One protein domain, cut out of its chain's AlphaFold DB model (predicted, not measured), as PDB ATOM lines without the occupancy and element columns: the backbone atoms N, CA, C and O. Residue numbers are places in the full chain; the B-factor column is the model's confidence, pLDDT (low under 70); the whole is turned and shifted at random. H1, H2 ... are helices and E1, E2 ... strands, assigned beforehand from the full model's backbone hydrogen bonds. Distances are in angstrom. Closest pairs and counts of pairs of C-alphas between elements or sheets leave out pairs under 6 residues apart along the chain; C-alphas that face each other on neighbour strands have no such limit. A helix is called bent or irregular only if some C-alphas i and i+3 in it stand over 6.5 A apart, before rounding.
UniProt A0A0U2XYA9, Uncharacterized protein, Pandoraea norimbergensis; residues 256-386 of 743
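Overview. This is residues 256 to 386 of the 743 residues of an uncharacterized protein of Pandoraea norimbergensis (UniProt A0A0U2XYA9). One long, strongly twisted antiparallel sheet of five strands, curled like part of a barrel, has H1 on one face and H2 on the opposite face, while the small helices H3 and H4 gather near the E5 edge, H4 reaching across to H1. The hairpin links E2 to E3 and E3 to E4 lie at opposite ends of the long axis. The printed part has 131 residues with four named helices and five named strands, along the chain E1 H1 E2 E3 E4 H2 H3 E5 H4; the sheet's order is E1, E4, E3, E2, E5, and the class is mixed, helices and strands. It is only just compact, close to loose, with a radius of gyration of the C-alphas of 16.6 A and spans of 61 by 27 by 22 A.

Along the chain. The longest strand, E3, is residues 302 to 316, 41.4 A from first to last C-alpha. E4 is residues 325 to 333, 25.8 A, and E1 is residues 257 to 270, 35.9 A, beginning at C-alpha 257 (290.865, 149.080, 272.563); E1 bends by 67 degrees at residue 264. E2 is residues 286 to 292, 18.6 A, and E5 is residues 373 to 375, 6.8 A. H1 is residues 271 to 280, 14.6 A; H2 is residues 344 to 355, 16.3 A; H3 is residues 361 to 364, 5.8 A. H4 is residues 377 to 385, 14.1 A, and ends at C-alpha 385 (289.605, 181.714, 264.066). H1 and H4 are irregular: C-alphas 272 and 275 are 7.2 A apart, and C-alphas 381 and 384 are 7.7 A apart.

Arrangement. E2, E3 and E4 form a meander, each strand the antiparallel neighbour of the one before, through two hairpins. N 288 and O 307 of E2 and E3 are 2.8 A apart, and N 310 and O 331 of E3 and E4 3.0 A, both within hydrogen-bond range. At the edge strands, N 267 of E1 and O 328 of E4 are 2.8 A apart, and N 374 of E5 and O 287 of E2 also 2.8 A. H1 is on the sheet at a height of 7.8 A, over E4 and along the strands, at 10 degrees to E4 on the local plane. H2 is on the opposite face; its closest C-alphas to E3 are Leu 350 and Leu 307, 7.0 A. H3 and H4 only graze the sheet. H4 touches H1, closest C-alphas Gln 385 and Ala 273, 6.0 A, at a shallow tilt of 5 degrees, opposite ways. H3 touches H4, closest C-alphas Thr 363 and Ala 383, 5.1 A. H2 and H4 are apart. In H2 each O i to N i+4 pair is within hydrogen-bond range, in H1 3 of 6 and in H4 3 of 5; H3 is too short for such a pair.

Size, cuts and confidence. The C-alphas farthest apart, Arg 297 and Gly 320, are 63.0 A apart. The printed part has no cut and no long link. The mean pLDDT of the printed part is 75.8, with 32 residues under 70, among them 292 to 302, 316 to 324 and 363 to 371.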
ATOM      1  N   ARG A 256     288.581 147.932 276.760       90.44
ATOM      2  CA  ARG A 256     288.414 148.277 275.348       90.44
ATOM      3  C   ARG A 256     289.739 148.663 274.715       90.44
ATOM      4  O   ARG A 256     290.734 148.915 275.395       90.44
ATOM      5  N   VAL A 257     289.727 148.693 273.388       92.19
ATOM      6  CA  VAL A 257     290.865 149.080 272.563       92.19
ATOM      7  C   VAL A 257     290.494 150.272 271.691       92.19
ATOM      8  O   VAL A 257     289.516 150.230 270.950       92.19
ATOM      9  N   GLY A 258     291.275 151.338 271.809       92.56
ATOM     10  CA  GLY A 258     291.282 152.470 270.884       92.56
ATOM     11  C   GLY A 258     292.559 152.441 270.051       92.56
ATOM     12  O   GLY A 258     293.485 151.683 270.348       92.56
ATOM     13  N   PHE A 259     292.621 153.236 268.995       92.06
ATOM     14  CA  PHE A 259     293.835 153.405 268.202       92.06
ATOM     15  C   PHE A 259     293.840 154.720 267.431       92.06
ATOM     16  O   PHE A 259     292.788 155.223 267.028       92.06
ATOM     17  N   GLU A 260     295.049 155.231 267.238       89.75
ATOM     18  CA  GLU A 260     295.381 156.438 266.487       89.75
ATOM     19  C   GLU A 260     295.708 156.067 265.036       89.75
ATOM     20  O   GLU A 260     296.338 155.034 264.762       89.75
ATOM     21  N   ILE A 261     295.255 156.921 264.122       87.94
ATOM     22  CA  ILE A 261     295.394 156.813 262.675       87.94
ATOM     23  C   ILE A 261     296.064 158.092 262.169       87.94
ATOM     24  O   ILE A 261     295.431 159.131 261.970       87.94
ATOM     25  N   GLU A 262     297.369 158.001 261.941       80.38
ATOM     26  CA  GLU A 262     298.183 159.114 261.454       80.38
ATOM     27  C   GLU A 262     298.312 159.057 259.930       80.38
ATOM     28  O   GLU A 262     298.899 158.122 259.374       80.38
ATOM     29  N   LEU A 263     297.772 160.066 259.244       74.06
ATOM     30  CA  LEU A 263     297.904 160.200 257.788       74.06
ATOM     31  C   LEU A 263     299.136 161.016 257.379       74.06
ATOM     32  O   LEU A 263     299.581 160.904 256.243       74.06
ATOM     33  N   GLY A 264     299.701 161.802 258.305       67.31
ATOM     34  CA  GLY A 264     300.853 162.674 258.051       67.31
ATOM     35  C   GLY A 264     300.520 163.962 257.288       67.31
ATOM     36  O   GLY A 264     301.432 164.643 256.826       67.31
ATOM     37  N   GLU A 265     299.236 164.294 257.155       70.62
ATOM     38  CA  GLU A 265     298.762 165.505 256.480       70.62
ATOM     39  C   GLU A 265     298.745 166.702 257.440       70.62
ATOM     40  O   GLU A 265     298.324 166.578 258.595       70.62
ATOM     41  N   VAL A 266     299.171 167.871 256.952       75.06
ATOM     42  CA  VAL A 266     299.279 169.109 257.743       75.06
ATOM     43  C   VAL A 266     298.362 170.209 257.214       75.06
ATOM     44  O   VAL A 266     298.263 170.439 256.010       75.06
ATOM     45  N   TYR A 267     297.712 170.913 258.133       76.25
ATOM     46  CA  TYR A 267     296.925 172.119 257.892       76.25
ATOM     47  C   TYR A 267     297.794 173.330 258.195       76.25
ATOM     48  O   TYR A 267     298.623 173.277 259.102       76.25
ATOM     49  N   ARG A 268     297.635 174.410 257.432       77.38
ATOM     50  CA  ARG A 268     298.485 175.605 257.524       77.38
ATOM     51  C   ARG A 268     297.652 176.776 258.002       77.38
ATOM     52  O   ARG A 268     296.913 177.317 257.209       77.38
ATOM     53  N   PHE A 269     297.798 177.218 259.234       76.56
ATOM     54  CA  PHE A 269     297.041 178.341 259.782       76.56
ATOM     55  C   PHE A 269     297.895 179.618 259.829       76.56
ATOM     56  O   PHE A 269     299.127 179.526 259.848       76.56
ATOM     57  N   PRO A 270     297.287 180.815 259.860       75.81
ATOM     58  CA  PRO A 270     298.021 182.040 260.171       75.81
ATOM     59  C   PRO A 270     298.598 181.973 261.598       75.81
ATOM     60  O   PRO A 270     297.996 181.358 262.478       75.81
ATOM     61  N   GLU A 271     299.740 182.620 261.861       77.81
ATOM     62  CA  GLU A 271     300.351 182.658 263.208       77.81
ATOM     63  C   GLU A 271     299.380 183.222 264.261       77.81
ATOM     64  O   GLU A 271     299.367 182.770 265.405       77.81
ATOM     65  N   SER A 272     298.485 184.137 263.867       77.06
ATOM     66  CA  SER A 272     297.425 184.676 264.733       77.06
ATOM     67  C   SER A 272     296.476 183.606 265.294       77.06
ATOM     68  O   SER A 272     295.889 183.813 266.355       77.06
ATOM     69  N   ALA A 273     296.346 182.450 264.632       78.06
ATOM     70  CA  ALA A 273     295.528 181.332 265.096       78.06
ATOM     71  C   ALA A 273     296.245 180.441 266.124       78.06
ATOM     72  O   ALA A 273     295.596 179.613 266.764       78.06
ATOM     73  N   ARG A 274     297.562 180.596 266.323       79.75
ATOM     74  CA  ARG A 274     298.356 179.744 267.221       79.75
ATOM     75  C   ARG A 274     297.809 179.662 268.654       79.75
ATOM     76  O   ARG A 274     297.632 178.537 269.118       79.75
ATOM     77  N   PRO A 275     297.437 180.768 269.333       79.88
ATOM     78  CA  PRO A 275     296.862 180.685 270.678       79.88
ATOM     79  C   PRO A 275     295.540 179.912 270.726       79.88
ATOM     80  O   PRO A 275     295.168 179.378 271.769       79.88
ATOM     81  N   THR A 276     294.796 179.873 269.619       81.44
ATOM     82  CA  THR A 276     293.574 179.071 269.499       81.44
ATOM     83  C   THR A 276     293.913 177.610 269.245       81.44
ATOM     84  O   THR A 276     293.361 176.741 269.912       81.44
ATOM     85  N   LEU A 277     294.849 177.322 268.339       77.31
ATOM     86  CA  LEU A 277     295.309 175.961 268.068       77.31
ATOM     87  C   LEU A 277     295.848 175.285 269.332       77.31
ATOM     88  O   LEU A 277     295.496 174.142 269.601       77.31
ATOM     89  N   GLU A 278     296.612 176.008 270.153       75.38
ATOM     90  CA  GLU A 278     297.119 175.520 271.443       75.38
ATOM     91  C   GLU A 278     295.983 175.126 272.410       75.38
ATOM     92  O   GLU A 278     296.128 174.167 273.163       75.38
ATOM     93  N   ARG A 279     294.810 175.779 272.341       75.00
ATOM     94  CA  ARG A 279     293.610 175.395 273.122       75.00
ATOM     95  C   ARG A 279     292.853 174.199 272.541       75.00
ATOM     96  O   ARG A 279     292.086 173.550 273.257       75.00
ATOM     97  N   LEU A 280     292.993 173.957 271.239       78.69
ATOM     98  CA  LEU A 280     292.307 172.887 270.509       78.69
ATOM     99  C   LEU A 280     293.128 171.596 270.431       78.69
ATOM    100  O   LEU A 280     292.563 170.534 270.161       78.69
ATOM    101  N   LEU A 281     294.438 171.684 270.668       77.44
ATOM    102  CA  LEU A 281     295.379 170.577 270.587       77.44
ATOM    103  C   LEU A 281     294.880 169.369 271.394       77.44
ATOM    104  O   LEU A 281     294.491 169.491 272.556       77.44
ATOM    105  N   ASN A 282     294.880 168.188 270.771       71.88
ATOM    106  CA  ASN A 282     294.489 166.910 271.386       71.88
ATOM    107  C   ASN A 282     293.035 166.790 271.873       71.88
ATOM    108  O   ASN A 282     292.667 165.781 272.495       71.88
ATOM    109  N   ARG A 283     292.178 167.765 271.547       79.62
ATOM    110  CA  ARG A 283     290.738 167.717 271.817       79.62
ATOM    111  C   ARG A 283     289.980 167.179 270.608       79.62
ATOM    112  O   ARG A 283     290.398 167.365 269.471       79.62
ATOM    113  N   THR A 284     288.853 166.513 270.852       85.56
ATOM    114  CA  THR A 284     287.964 166.054 269.776       85.56
ATOM    115  C   THR A 284     287.280 167.258 269.134       85.56
ATOM    116  O   THR A 284     286.542 167.996 269.792       85.56
ATOM    117  N   LEU A 285     287.536 167.464 267.846       84.62
ATOM    118  CA  LEU A 285     287.018 168.588 267.064       84.62
ATOM    119  C   LEU A 285     285.847 168.172 266.177       84.62
ATOM    120  O   LEU A 285     284.916 168.947 265.975       84.62
ATOM    121  N   ALA A 286     285.860 166.939 265.680       86.56
ATOM    122  CA  ALA A 286     284.746 166.371 264.939       86.56
ATOM    123  C   ALA A 286     284.658 164.859 265.150       86.56
ATOM    124  O   ALA A 286     285.666 164.204 265.420       86.56
ATOM    125  N   GLU A 287     283.458 164.312 264.986       90.19
ATOM    126  CA  GLU A 287     283.164 162.892 265.160       90.19
ATOM    127  C   GLU A 287     282.429 162.333 263.945       90.19
ATOM    128  O   GLU A 287     281.474 162.930 263.460       90.19
ATOM    129  N   TYR A 288     282.846 161.170 263.459       89.62
ATOM    130  CA  TYR A 288     282.099 160.392 262.480       89.62
ATOM    131  C   TYR A 288     281.136 159.474 263.216       89.62
ATOM    132  O   TYR A 288     281.571 158.559 263.923       89.62
ATOM    133  N   VAL A 289     279.838 159.700 263.046       86.50
ATOM    134  CA  VAL A 289     278.793 159.021 263.812       86.50
ATOM    135  C   VAL A 289     277.997 158.094 262.912       86.50
ATOM    136  O   VAL A 289     277.326 158.542 261.994       86.50
ATOM    137  N   VAL A 290     277.995 156.798 263.209       82.12
ATOM    138  CA  VAL A 290     277.103 155.848 262.531       82.12
ATOM    139  C   VAL A 290     275.874 155.573 263.376       82.12
ATOM    140  O   VAL A 290     275.939 155.520 264.603       82.12
ATOM    141  N   VAL A 291     274.746 155.361 262.711       77.12
ATOM    142  CA  VAL A 291     273.507 154.938 263.355       77.12
ATOM    143  C   VAL A 291     273.523 153.416 263.455       77.12
ATOM    144  O   VAL A 291     273.466 152.722 262.438       77.12
ATOM    145  N   GLU A 292     273.632 152.882 264.671       65.69
ATOM    146  CA  GLU A 292     273.582 151.437 264.878       65.69
ATOM    147  C   GLU A 292     272.149 150.959 265.110       65.69
ATOM    148  O   GLU A 292     271.425 151.551 265.920       65.69
ATOM    149  N   PRO A 293     271.727 149.866 264.448       56.09
ATOM    150  CA  PRO A 293     270.458 149.234 264.762       56.09
ATOM    151  C   PRO A 293     270.494 148.737 266.208       56.09
ATOM    152  O   PRO A 293     271.439 148.074 266.637       56.09
ATOM    153  N   SER A 294     269.451 149.056 266.968       58.47
ATOM    154  CA  SER A 294     269.360 148.661 268.368       58.47
ATOM    155  C   SER A 294     269.426 147.148 268.537       58.47
ATOM    156  O   SER A 294     268.714 146.397 267.871       58.47
ATOM    157  N   ALA A 295     270.224 146.697 269.506       52.50
ATOM    158  CA  ALA A 295     270.322 145.283 269.871       52.50
ATOM    159  C   ALA A 295     269.004 144.708 270.432       52.50
ATOM    160  O   ALA A 295     268.845 143.492 270.536       52.50
ATOM    161  N   ARG A 296     268.054 145.574 270.808       53.09
ATOM    162  CA  ARG A 296     266.729 145.215 271.319       53.09
ATOM    163  C   ARG A 296     265.642 145.684 270.360       53.09
ATOM    164  O   ARG A 296     265.626 146.835 269.928       53.09
ATOM    165  N   ARG A 297     264.712 144.778 270.053       42.12
ATOM    166  CA  ARG A 297     263.557 145.048 269.192       42.12
ATOM    167  C   ARG A 297     262.691 146.139 269.835       42.12
ATOM    168  O   ARG A 297     262.195 145.932 270.936       42.12
ATOM    169  N   GLY A 298     262.513 147.266 269.145       48.88
ATOM    170  CA  GLY A 298     261.689 148.391 269.605       48.88
ATOM    171  C   GLY A 298     262.448 149.553 270.255       48.88
ATOM    172  O   GLY A 298     261.817 150.556 270.566       48.88
ATOM    173  N   GLU A 299     263.772 149.470 270.435       50.72
ATOM    174  CA  GLU A 299     264.572 150.633 270.849       50.72
ATOM    175  C   GLU A 299     265.005 151.463 269.624       50.72
ATOM    176  O   GLU A 299     265.402 150.874 268.611       50.72
ATOM    177  N   PRO A 300     264.983 152.807 269.696       50.72
ATOM    178  CA  PRO A 300     265.430 153.656 268.598       50.72
ATOM    179  C   PRO A 300     266.928 153.444 268.344       50.72
ATOM    180  O   PRO A 300     267.687 153.292 269.308       50.72
ATOM    181  N   PRO A 301     267.359 153.389 267.073       58.75
ATOM    182  CA  PRO A 301     268.757 153.173 266.739       58.75
ATOM    183  C   PRO A 301     269.620 154.285 267.339       58.75
ATOM    184  O   PRO A 301     269.217 155.448 267.387       58.75
ATOM    185  N   ARG A 302     270.799 153.915 267.843       65.00
ATOM    186  CA  ARG A 302     271.634 154.834 268.623       65.00
ATOM    187  C   ARG A 302     272.797 155.344 267.778       65.00
ATOM    188  O   ARG A 302     273.491 154.526 267.167       65.00
ATOM    189  N   PRO A 303     273.041 156.666 267.745       73.19
ATOM    190  CA  PRO A 303     274.263 157.197 267.168       73.19
ATOM    191  C   PRO A 303     275.466 156.697 267.975       73.19
ATOM    192  O   PRO A 303     275.476 156.747 269.206       73.19
ATOM    193  N   ARG A 304     276.492 156.211 267.277       80.38
ATOM    194  CA  ARG A 304     277.776 155.818 267.855       80.38
ATOM    195  C   ARG A 304     278.904 156.473 267.074       80.38
ATOM    196  O   ARG A 304     279.028 156.251 265.870       80.38
ATOM    197  N   ALA A 305     279.758 157.225 267.762       85.12
ATOM    198  CA  ALA A 305     281.009 157.696 267.183       85.12
ATOM    199  C   ALA A 305     281.902 156.494 266.820       85.12
ATOM    200  O   ALA A 305     282.122 155.595 267.638       85.12
ATOM    201  N   LEU A 306     282.403 156.459 265.585       89.25
ATOM    202  CA  LEU A 306     283.413 155.494 265.141       89.25
ATOM    203  C   LEU A 306     284.800 156.107 265.014       89.25
ATOM    204  O   LEU A 306     285.795 155.385 265.056       89.25
ATOM    205  N   LEU A 307     284.871 157.412 264.788       91.62
ATOM    206  CA  LEU A 307     286.126 158.086 264.543       91.62
ATOM    207  C   LEU A 307     286.035 159.520 265.026       91.62
ATOM    208  O   LEU A 307     285.024 160.181 264.835       91.62
ATOM    209  N   GLU A 308     287.103 159.983 265.636       91.12
ATOM    210  CA  GLU A 308     287.280 161.329 266.137       91.12
ATOM    211  C   GLU A 308     288.425 161.975 265.366       91.12
ATOM    212  O   GLU A 308     289.382 161.302 264.976       91.12
ATOM    213  N   VAL A 309     288.330 163.281 265.169       88.25
ATOM    214  CA  VAL A 309     289.367 164.091 264.539       88.25
ATOM    215  C   VAL A 309     289.875 165.115 265.526       88.25
ATOM    216  O   VAL A 309     289.090 165.759 266.225       88.25
ATOM    217  N   LEU A 310     291.191 165.268 265.558       87.56
ATOM    218  CA  LEU A 310     291.896 166.216 266.401       87.56
ATOM    219  C   LEU A 310     293.064 166.848 265.641       87.56
ATOM    220  O   LEU A 310     293.503 166.344 264.605       87.56
ATOM    221  N   LEU A 311     293.539 167.973 266.168       82.69
ATOM    222  CA  LEU A 311     294.769 168.613 265.718       82.69
ATOM    223  C   LEU A 311     295.913 168.220 266.647       82.69
ATOM    224  O   LEU A 311     295.726 168.122 267.864       82.69
ATOM    225  N   ASP A 312     297.080 168.023 266.049       78.56
ATOM    226  CA  ASP A 312     298.321 167.667 266.718       78.56
ATOM    227  C   ASP A 312     299.516 168.473 266.185       78.56
ATOM    228  O   ASP A 312     299.430 169.109 265.134       78.56
ATOM    229  N   ASP A 313     300.649 168.403 266.885       73.44
ATOM    230  CA  ASP A 313     301.974 168.702 266.337       73.44
ATOM    231  C   ASP A 313     302.101 170.125 265.738       73.44
ATOM    232  O   ASP A 313     302.601 170.313 264.623       73.44
ATOM    233  N   ILE A 314     301.642 171.148 266.482       76.12
ATOM    234  CA  ILE A 314     301.682 172.552 266.035       76.12
ATOM    235  C   ILE A 314     303.136 173.008 265.864       76.12
ATOM    236  O   ILE A 314     303.900 173.047 266.828       76.12
ATOM    237  N   LYS A 315     303.529 173.388 264.644       74.38
ATOM    238  CA  LYS A 315     304.902 173.808 264.315       74.38
ATOM    239  C   LYS A 315     304.922 175.141 263.573       74.38
ATOM    240  O   LYS A 315     304.176 175.280 262.601       74.38
ATOM    241  N   PRO A 316     305.799 176.089 263.948       68.94
ATOM    242  CA  PRO A 316     306.021 177.285 263.144       68.94
ATOM    243  C   PRO A 316     306.642 176.902 261.795       68.94
ATOM    244  O   PRO A 316     307.499 176.013 261.724       68.94
ATOM    245  N   ILE A 317     306.229 177.570 260.718       65.12
ATOM    246  CA  ILE A 317     306.906 177.445 259.425       65.12
ATOM    247  C   ILE A 317     308.223 178.234 259.502       65.12
ATOM    248  O   ILE A 317     308.270 179.352 260.008       65.12
ATOM    249  N   VAL A 318     309.326 177.625 259.055       54.91
ATOM    250  CA  VAL A 318     310.676 178.208 259.164       54.91
ATOM    251  C   VAL A 318     310.720 179.596 258.493       54.91
ATOM    252  O   VAL A 318     310.273 179.713 257.345       54.91
ATOM    253  N   PRO A 319     311.304 180.626 259.144       44.16
ATOM    254  CA  PRO A 319     311.410 181.963 258.569       44.16
ATOM    255  C   PRO A 319     312.081 181.944 257.191       44.16
ATOM    256  O   PRO A 319     313.155 181.364 257.021       44.16
ATOM    257  N   GLY A 320     311.450 182.595 256.212       52.69
ATOM    258  CA  GLY A 320     311.980 182.751 254.855       52.69
ATOM    259  C   GLY A 320     311.445 181.773 253.804       52.69
ATOM    260  O   GLY A 320     311.915 181.832 252.671       52.69
ATOM    261  N   GLN A 321     310.478 180.905 254.136       53.97
ATOM    262  CA  GLN A 321     309.838 180.040 253.133       53.97
ATOM    263  C   GLN A 321     308.362 180.320 252.835       53.97
ATOM    264  O   GLN A 321     307.972 179.981 251.731       53.97
ATOM    265  N   GLU A 322     307.570 180.952 253.712       51.88
ATOM    266  CA  GLU A 322     306.180 181.384 253.419       51.88
ATOM    267  C   GLU A 322     305.542 182.053 254.664       51.88
ATOM    268  O   GLU A 322     304.719 181.447 255.339       51.88
ATOM    269  N   GLY A 323     305.921 183.300 254.988       54.81
ATOM    270  CA  GLY A 323     305.218 184.176 255.957       54.81
ATOM    271  C   GLY A 323     304.988 183.660 257.399       54.81
ATOM    272  O   GLY A 323     305.443 182.587 257.783       54.81
ATOM    273  N   ASP A 324     304.274 184.465 258.201       62.22
ATOM    274  CA  ASP A 324     303.855 184.182 259.589       62.22
ATOM    275  C   ASP A 324     302.744 183.116 259.623       62.22
ATOM    276  O   ASP A 324     301.550 183.419 259.740       62.22
ATOM    277  N   ARG A 325     303.117 181.848 259.451       71.00
ATOM    278  CA  ARG A 325     302.183 180.717 259.438       71.00
ATOM    279  C   ARG A 325     302.651 179.590 260.356       71.00
ATOM    280  O   ARG A 325     303.842 179.296 260.460       71.00
ATOM    281  N   VAL A 326     301.682 178.892 260.942       76.00
ATOM    282  CA  VAL A 326     301.875 177.654 261.705       76.00
ATOM    283  C   VAL A 326     301.257 176.475 260.971       76.00
ATOM    284  O   VAL A 326     300.293 176.611 260.223       76.00
ATOM    285  N   THR A 327     301.796 175.288 261.197       78.12
ATOM    286  CA  THR A 327     301.208 174.028 260.740       78.12
ATOM    287  C   THR A 327     300.641 173.262 261.916       78.12
ATOM    288  O   THR A 327     301.211 173.345 262.995       78.12
ATOM    289  N   ALA A 328     299.563 172.510 261.716       79.81
ATOM    290  CA  ALA A 328     299.114 171.480 262.649       79.81
ATOM    291  C   ALA A 328     298.787 170.205 261.868       79.81
ATOM    292  O   ALA A 328     298.199 170.262 260.787       79.81
ATOM    293  N   GLN A 329     299.180 169.053 262.391       81.00
ATOM    294  CA  GLN A 329     298.856 167.757 261.815       81.00
ATOM    295  C   GLN A 329     297.407 167.386 262.142       81.00
ATOM    296  O   GLN A 329     296.953 167.558 263.270       81.00
ATOM    297  N   VAL A 330     296.680 166.846 261.161       80.31
ATOM    298  CA  VAL A 330     295.383 166.216 261.433       80.31
ATOM    299  C   VAL A 330     295.608 164.761 261.794       80.31
ATOM    300  O   VAL A 330     296.203 163.990 261.035       80.31
ATOM    301  N   GLU A 331     295.086 164.383 262.949       85.06
ATOM    302  CA  GLU A 331     295.098 163.013 263.424       85.06
ATOM    303  C   GLU A 331     293.663 162.522 263.596       85.06
ATOM    304  O   GLU A 331     292.765 163.248 264.035       85.06
ATOM    305  N   PHE A 332     293.455 161.262 263.238       89.19
ATOM    306  CA  PHE A 332     292.207 160.570 263.486       89.19
ATOM    307  C   PHE A 332     292.434 159.574 264.620       89.19
ATOM    308  O   PHE A 332     293.447 158.885 264.648       89.19
ATOM    309  N   ARG A 333     291.475 159.427 265.528       90.44
ATOM    310  CA  ARG A 333     291.520 158.383 266.557       90.44
ATOM    311  C   ARG A 333     290.175 157.715 266.707       90.44
ATOM    312  O   ARG A 333     289.139 158.309 266.437       90.44
ATOM    313  N   THR A 334     290.177 156.473 267.148       91.88
ATOM    314  CA  THR A 334     288.936 155.755 267.433       91.88
ATOM    315  C   THR A 334     288.551 155.897 268.903       91.88
ATOM    316  O   THR A 334     289.432 155.845 269.769       91.88
ATOM    317  N   PRO A 335     287.250 156.022 269.219       86.75
ATOM    318  CA  PRO A 335     286.799 155.795 270.579       86.75
ATOM    319  C   PRO A 335     287.064 154.328 270.971       86.75
ATOM    320  O   PRO A 335     287.149 153.454 270.101       86.75
ATOM    321  N   PRO A 336     287.171 154.007 272.273       87.25
ATOM    322  CA  PRO A 336     287.469 152.647 272.705       87.25
ATOM    323  C   PRO A 336     286.385 151.642 272.276       87.25
ATOM    324  O   PRO A 336     285.220 151.712 272.691       87.25
ATOM    325  N   PHE A 337     286.787 150.648 271.486       88.69
ATOM    326  CA  PHE A 337     285.928 149.584 270.983       88.69
ATOM    327  C   PHE A 337     286.073 148.283 271.767       88.69
ATOM    328  O   PHE A 337     287.133 147.947 272.296       88.69
ATOM    329  N   ALA A 338     284.997 147.495 271.787       88.62
ATOM    330  CA  ALA A 338     285.093 146.092 272.165       88.62
ATOM    331  C   ALA A 338     285.941 145.332 271.131       88.62
ATOM    332  O   ALA A 338     285.806 145.564 269.929       88.62
ATOM    333  N   PHE A 339     286.750 144.368 271.577       88.62
ATOM    334  CA  PHE A 339     287.617 143.576 270.692       88.62
ATOM    335  C   PHE A 339     286.858 142.899 269.541       88.62
ATOM    336  O   PHE A 339     287.361 142.840 268.424       88.62
ATOM    337  N   ALA A 340     285.624 142.444 269.783       84.75
ATOM    338  CA  ALA A 340     284.782 141.806 268.768       84.75
ATOM    339  C   ALA A 340     284.347 142.754 267.630       84.75
ATOM    340  O   ALA A 340     283.990 142.291 266.547       84.75
ATOM    341  N   ALA A 341     284.386 144.071 267.852       88.19
ATOM    342  CA  ALA A 341     284.077 145.059 266.822       88.19
ATOM    343  C   ALA A 341     285.245 145.277 265.842       88.19
ATOM    344  O   ALA A 341     285.040 145.856 264.777       88.19
ATOM    345  N   LEU A 342     286.458 144.808 266.167       90.94
ATOM    346  CA  LEU A 342     287.622 144.916 265.291       90.94
ATOM    347  C   LEU A 342     287.540 143.889 264.158       90.94
ATOM    348  O   LEU A 342     287.949 142.739 264.300       90.94
ATOM    349  N   ASN A 343     286.992 144.315 263.023       88.25
ATOM    350  CA  ASN A 343     286.781 143.473 261.851       88.25
ATOM    351  C   ASN A 343     286.903 144.276 260.544       88.25
ATOM    352  O   ASN A 343     287.144 145.487 260.544       88.25
ATOM    353  N   THR A 344     286.737 143.592 259.411       87.12
ATOM    354  CA  THR A 344     286.824 144.193 258.072       87.12
ATOM    355  C   THR A 344     285.732 145.226 257.804       87.12
ATOM    356  O   THR A 344     285.993 146.199 257.099       87.12
ATOM    357  N   THR A 345     284.536 145.065 258.377       88.62
ATOM    358  CA  THR A 345     283.447 146.045 258.258       88.62
ATOM    359  C   THR A 345     283.837 147.362 258.913       88.62
ATOM    360  O   THR A 345     283.765 148.400 258.254       88.62
ATOM    361  N   LEU A 346     284.335 147.323 260.155       90.12
ATOM    362  CA  LEU A 346     284.850 148.513 260.832       90.12
ATOM    363  C   LEU A 346     285.986 149.138 260.014       90.12
ATOM    364  O   LEU A 346     285.976 150.335 259.760       90.12
ATOM    365  N   ALA A 347     286.931 148.333 259.524       90.00
ATOM    366  CA  ALA A 347     288.038 148.835 258.713       90.00
ATOM    367  C   ALA A 347     287.568 149.573 257.443       90.00
ATOM    368  O   ALA A 347     288.127 150.611 257.086       90.00
ATOM    369  N   SER A 348     286.545 149.052 256.760       86.50
ATOM    370  CA  SER A 348     285.935 149.698 255.594       86.50
ATOM    371  C   SER A 348     285.205 150.986 255.969       86.50
ATOM    372  O   SER A 348     285.359 151.987 255.273       86.50
ATOM    373  N   GLN A 349     284.467 150.992 257.085       88.25
ATOM    374  CA  GLN A 349     283.798 152.190 257.601       88.25
ATOM    375  C   GLN A 349     284.805 153.292 257.934       88.25
ATOM    376  O   GLN A 349     284.628 154.416 257.480       88.25
ATOM    377  N   LEU A 350     285.897 152.970 258.637       90.31
ATOM    378  CA  LEU A 350     286.941 153.937 258.987       90.31
ATOM    379  C   LEU A 350     287.620 154.522 257.739       90.31
ATOM    380  O   LEU A 350     287.764 155.737 257.626       90.31
ATOM    381  N   ARG A 351     287.978 153.687 256.753       87.50
ATOM    382  CA  ARG A 351     288.550 154.171 255.481       87.50
ATOM    383  C   ARG A 351     287.566 155.031 254.687       87.50
ATOM    384  O   ARG A 351     287.958 156.043 254.105       87.50
ATOM    385  N   GLY A 352     286.290 154.651 254.675       85.44
ATOM    386  CA  GLY A 352     285.228 155.434 254.049       85.44
ATOM    387  C   GLY A 352     285.015 156.778 254.747       85.44
ATOM    388  O   GLY A 352     284.891 157.797 254.075       85.44
ATOM    389  N   ALA A 353     285.034 156.803 256.080       87.06
ATOM    390  CA  ALA A 353     284.904 158.017 256.881       87.06
ATOM    391  C   ALA A 353     286.053 158.992 256.609       87.06
ATOM    392  O   ALA A 353     285.804 160.156 256.308       87.06
ATOM    393  N   ILE A 354     287.297 158.502 256.635       85.56
ATOM    394  CA  ILE A 354     288.495 159.321 256.411       85.56
ATOM    395  C   ILE A 354     288.537 159.869 254.983       85.56
ATOM    396  O   ILE A 354     288.749 161.061 254.790       85.56
ATOM    397  N   SER A 355     288.282 159.031 253.973       80.50
ATOM    398  CA  SER A 355     288.307 159.484 252.570       80.50
ATOM    399  C   SER A 355     287.217 160.510 252.235       80.50
ATOM    400  O   SER A 355     287.362 161.261 251.270       80.50
ATOM    401  N   ARG A 356     286.141 160.557 253.032       79.25
ATOM    402  CA  ARG A 356     285.028 161.511 252.908       79.25
ATOM    403  C   ARG A 356     285.068 162.644 253.932       79.25
ATOM    404  O   ARG A 356     284.132 163.441 253.946       79.25
ATOM    405  N   PHE A 357     286.091 162.718 254.787       80.62
ATOM    406  CA  PHE A 357     286.195 163.801 255.758       80.62
ATOM    407  C   PHE A 357     286.271 165.145 255.011       80.62
ATOM    408  O   PHE A 357     287.142 165.305 254.147       80.62
ATOM    409  N   PRO A 358     285.374 166.105 255.300       75.56
ATOM    410  CA  PRO A 358     285.368 167.383 254.605       75.56
ATOM    411  C   PRO A 358     286.509 168.257 255.132       75.56
ATOM    412  O   PRO A 358     286.521 168.634 256.299       75.56
ATOM    413  N   THR A 359     287.473 168.615 254.284       69.75
ATOM    414  CA  THR A 359     288.624 169.443 254.696       69.75
ATOM    415  C   THR A 359     288.216 170.840 255.182       69.75
ATOM    416  O   THR A 359     288.891 171.432 256.020       69.75
ATOM    417  N   SER A 360     287.050 171.326 254.749       69.25
ATOM    418  CA  SER A 360     286.411 172.547 255.249       69.25
ATOM    419  C   SER A 360     285.796 172.421 256.652       69.25
ATOM    420  O   SER A 360     285.281 173.413 257.171       69.25
ATOM    421  N   MET A 361     285.828 171.243 257.294       75.56
ATOM    422  CA  MET A 361     285.255 171.026 258.633       75.56
ATOM    423  C   MET A 361     285.835 171.998 259.662       75.56
ATOM    424  O   MET A 361     285.100 172.572 260.461       75.56
ATOM    425  N   PHE A 362     287.150 172.224 259.615       73.44
ATOM    426  CA  PHE A 362     287.823 173.081 260.586       73.44
ATOM    427  C   PHE A 362     287.552 174.573 260.381       73.44
ATOM    428  O   PHE A 362     287.654 175.342 261.331       73.44
ATOM    429  N   THR A 363     287.205 174.980 259.159       64.88
ATOM    430  CA  THR A 363     287.102 176.391 258.763       64.88
ATOM    431  C   THR A 363     285.663 176.885 258.692       64.88
ATOM    432  O   THR A 363     285.390 178.037 259.009       64.88
ATOM    433  N   SER A 364     284.721 176.032 258.294       62.12
ATOM    434  CA  SER A 364     283.330 176.441 258.073       62.12
ATOM    435  C   SER A 364     282.471 176.368 259.333       62.12
ATOM    436  O   SER A 364     281.446 177.043 259.397       62.12
ATOM    437  N   GLY A 365     282.844 175.533 260.315       53.16
ATOM    438  CA  GLY A 365     281.994 175.227 261.474       53.16
ATOM    439  C   GLY A 365     280.579 174.772 261.085       53.16
ATOM    440  O   GLY A 365     279.680 174.814 261.922       53.16
ATOM    441  N   SER A 366     280.373 174.403 259.811       48.06
ATOM    442  CA  SER A 366     279.051 174.287 259.209       48.06
ATOM    443  C   SER A 366     278.300 173.109 259.831       48.06
ATOM    444  O   SER A 366     278.839 172.000 259.856       48.06
ATOM    445  N   PRO A 367     277.053 173.313 260.295       46.38
ATOM    446  CA  PRO A 367     276.207 172.265 260.858       46.38
ATOM    447  C   PRO A 367     275.659 171.303 259.797       46.38
ATOM    448  O   PRO A 367     274.996 170.329 260.148       46.38
ATOM    449  N   SER A 368     275.914 171.548 258.504       45.47
ATOM    450  CA  SER A 368     275.497 170.621 257.456       45.47
ATOM    451  C   SER A 368     276.136 169.264 257.721       45.47
ATOM    452  O   SER A 368     277.359 169.148 257.707       45.47
ATOM    453  N   THR A 369     275.292 168.262 257.941       48.53
ATOM    454  CA  THR A 369     275.560 166.825 258.018       48.53
ATOM    455  C   THR A 369     276.222 166.308 256.737       48.53
ATOM    456  O   THR A 369     275.689 165.464 256.020       48.53
ATOM    457  N   THR A 370     277.401 166.817 256.391       50.41
ATOM    458  CA  THR A 370     278.170 166.335 255.255       50.41
ATOM    459  C   THR A 370     278.745 164.978 255.629       50.41
ATOM    460  O   THR A 370     279.831 164.859 256.191       50.41
ATOM    461  N   ASN A 371     277.995 163.933 255.277       55.38
ATOM    462  CA  ASN A 371     278.425 162.538 255.329       55.38
ATOM    463  C   ASN A 371     278.743 162.043 256.749       55.38
ATOM    464  O   ASN A 371     279.859 161.593 256.997       55.38
ATOM    465  N   ASP A 372     277.781 162.125 257.672       76.62
ATOM    466  CA  ASP A 372     277.852 161.570 259.037       76.62
ATOM    467  C   ASP A 372     278.934 162.158 259.975       76.62
ATOM    468  O   ASP A 372     279.029 161.757 261.138       76.62
ATOM    469  N   TRP A 373     279.735 163.121 259.509       83.12
ATOM    470  CA  TRP A 373     280.676 163.871 260.337       83.12
ATOM    471  C   TRP A 373     279.973 165.017 261.073       83.12
ATOM    472  O   TRP A 373     279.243 165.801 260.468       83.12
ATOM    473  N   ARG A 374     280.214 165.132 262.380       83.31
ATOM    474  CA  ARG A 374     279.609 166.123 263.275       83.31
ATOM    475  C   ARG A 374     280.700 166.961 263.948       83.31
ATOM    476  O   ARG A 374     281.514 166.387 264.673       83.31
ATOM    477  N   PRO A 375     280.752 168.290 263.746       83.00
ATOM    478  CA  PRO A 375     281.674 169.148 264.486       83.00
ATOM    479  C   PRO A 375     281.241 169.258 265.952       83.00
ATOM    480  O   PRO A 375     280.046 169.424 266.229       83.00
ATOM    481  N   THR A 376     282.199 169.217 266.881       80.56
ATOM    482  CA  THR A 376     281.945 169.438 268.313       80.56
ATOM    483  C   THR A 376     281.670 170.917 268.597       80.56
ATOM    484  O   THR A 376     282.063 171.794 267.822       80.56
ATOM    485  N   ALA A 377     281.023 171.224 269.727       75.25
ATOM    486  CA  ALA A 377     280.784 172.608 270.156       75.25
ATOM    487  C   ALA A 377     282.091 173.417 270.249       75.25
ATOM    488  O   ALA A 377     282.143 174.574 269.835       75.25
ATOM    489  N   LEU A 378     283.168 172.765 270.699       78.62
ATOM    490  CA  LEU A 378     284.504 173.346 270.749       78.62
ATOM    491  C   LEU A 378     284.977 173.811 269.366       78.62
ATOM    492  O   LEU A 378     285.464 174.932 269.227       78.62
ATOM    493  N   LEU A 379     284.831 172.967 268.341       81.12
ATOM    494  CA  LEU A 379     285.227 173.352 266.992       81.12
ATOM    495  C   LEU A 379     284.361 174.501 266.472       81.12
ATOM    496  O   LEU A 379     284.896 175.452 265.916       81.12
ATOM    497  N   ARG A 380     283.042 174.464 266.701       79.38
ATOM    498  CA  ARG A 380     282.125 175.537 266.269       79.38
ATOM    499  C   ARG A 380     282.478 176.884 266.898       79.38
ATOM    500  O   ARG A 380     282.497 177.892 266.197       79.38
ATOM    501  N   GLN A 381     282.819 176.892 268.188       81.81
ATOM    502  CA  GLN A 381     283.235 178.093 268.914       81.81
ATOM    503  C   GLN A 381     284.474 178.751 268.289       81.81
ATOM    504  O   GLN A 381     284.579 179.977 268.261       81.81
ATOM    505  N   HIS A 382     285.406 177.943 267.777       78.81
ATOM    506  CA  HIS A 382     286.701 178.410 267.287       78.81
ATOM    507  C   HIS A 382     286.846 178.405 265.757       78.81
ATOM    508  O   HIS A 382     287.833 178.937 265.257       78.81
ATOM    509  N   ALA A 383     285.873 177.894 264.998       76.38
ATOM    510  CA  ALA A 383     285.964 177.723 263.543       76.38
ATOM    511  C   ALA A 383     286.321 179.020 262.798       76.38
ATOM    512  O   ALA A 383     287.182 179.014 261.923       76.38
ATOM    513  N   ARG A 384     285.742 180.162 263.206       70.56
ATOM    514  CA  ARG A 384     286.041 181.487 262.622       70.56
ATOM    515  C   ARG A 384     287.490 181.942 262.812       70.56
ATOM    516  O   ARG A 384     287.955 182.792 262.075       70.56
ATOM    517  N   GLN A 385     288.190 181.415 263.814       73.12
ATOM    518  CA  GLN A 385     289.605 181.714 264.066       73.12
ATOM    519  C   GLN A 385     290.529 180.784 263.264       73.12
ATOM    520  O   GLN A 385     291.735 180.999 263.220       73.12
ATOM    521  N   LEU A 386     289.964 179.752 262.631       72.25
ATOM    522  CA  LEU A 386     290.671 178.744 261.845       72.25
ATOM    523  C   LEU A 386     290.463 178.920 260.330       72.25
ATOM    524  O   LEU A 386     291.044 178.167 259.552       72.25
TER     525      LEU A 386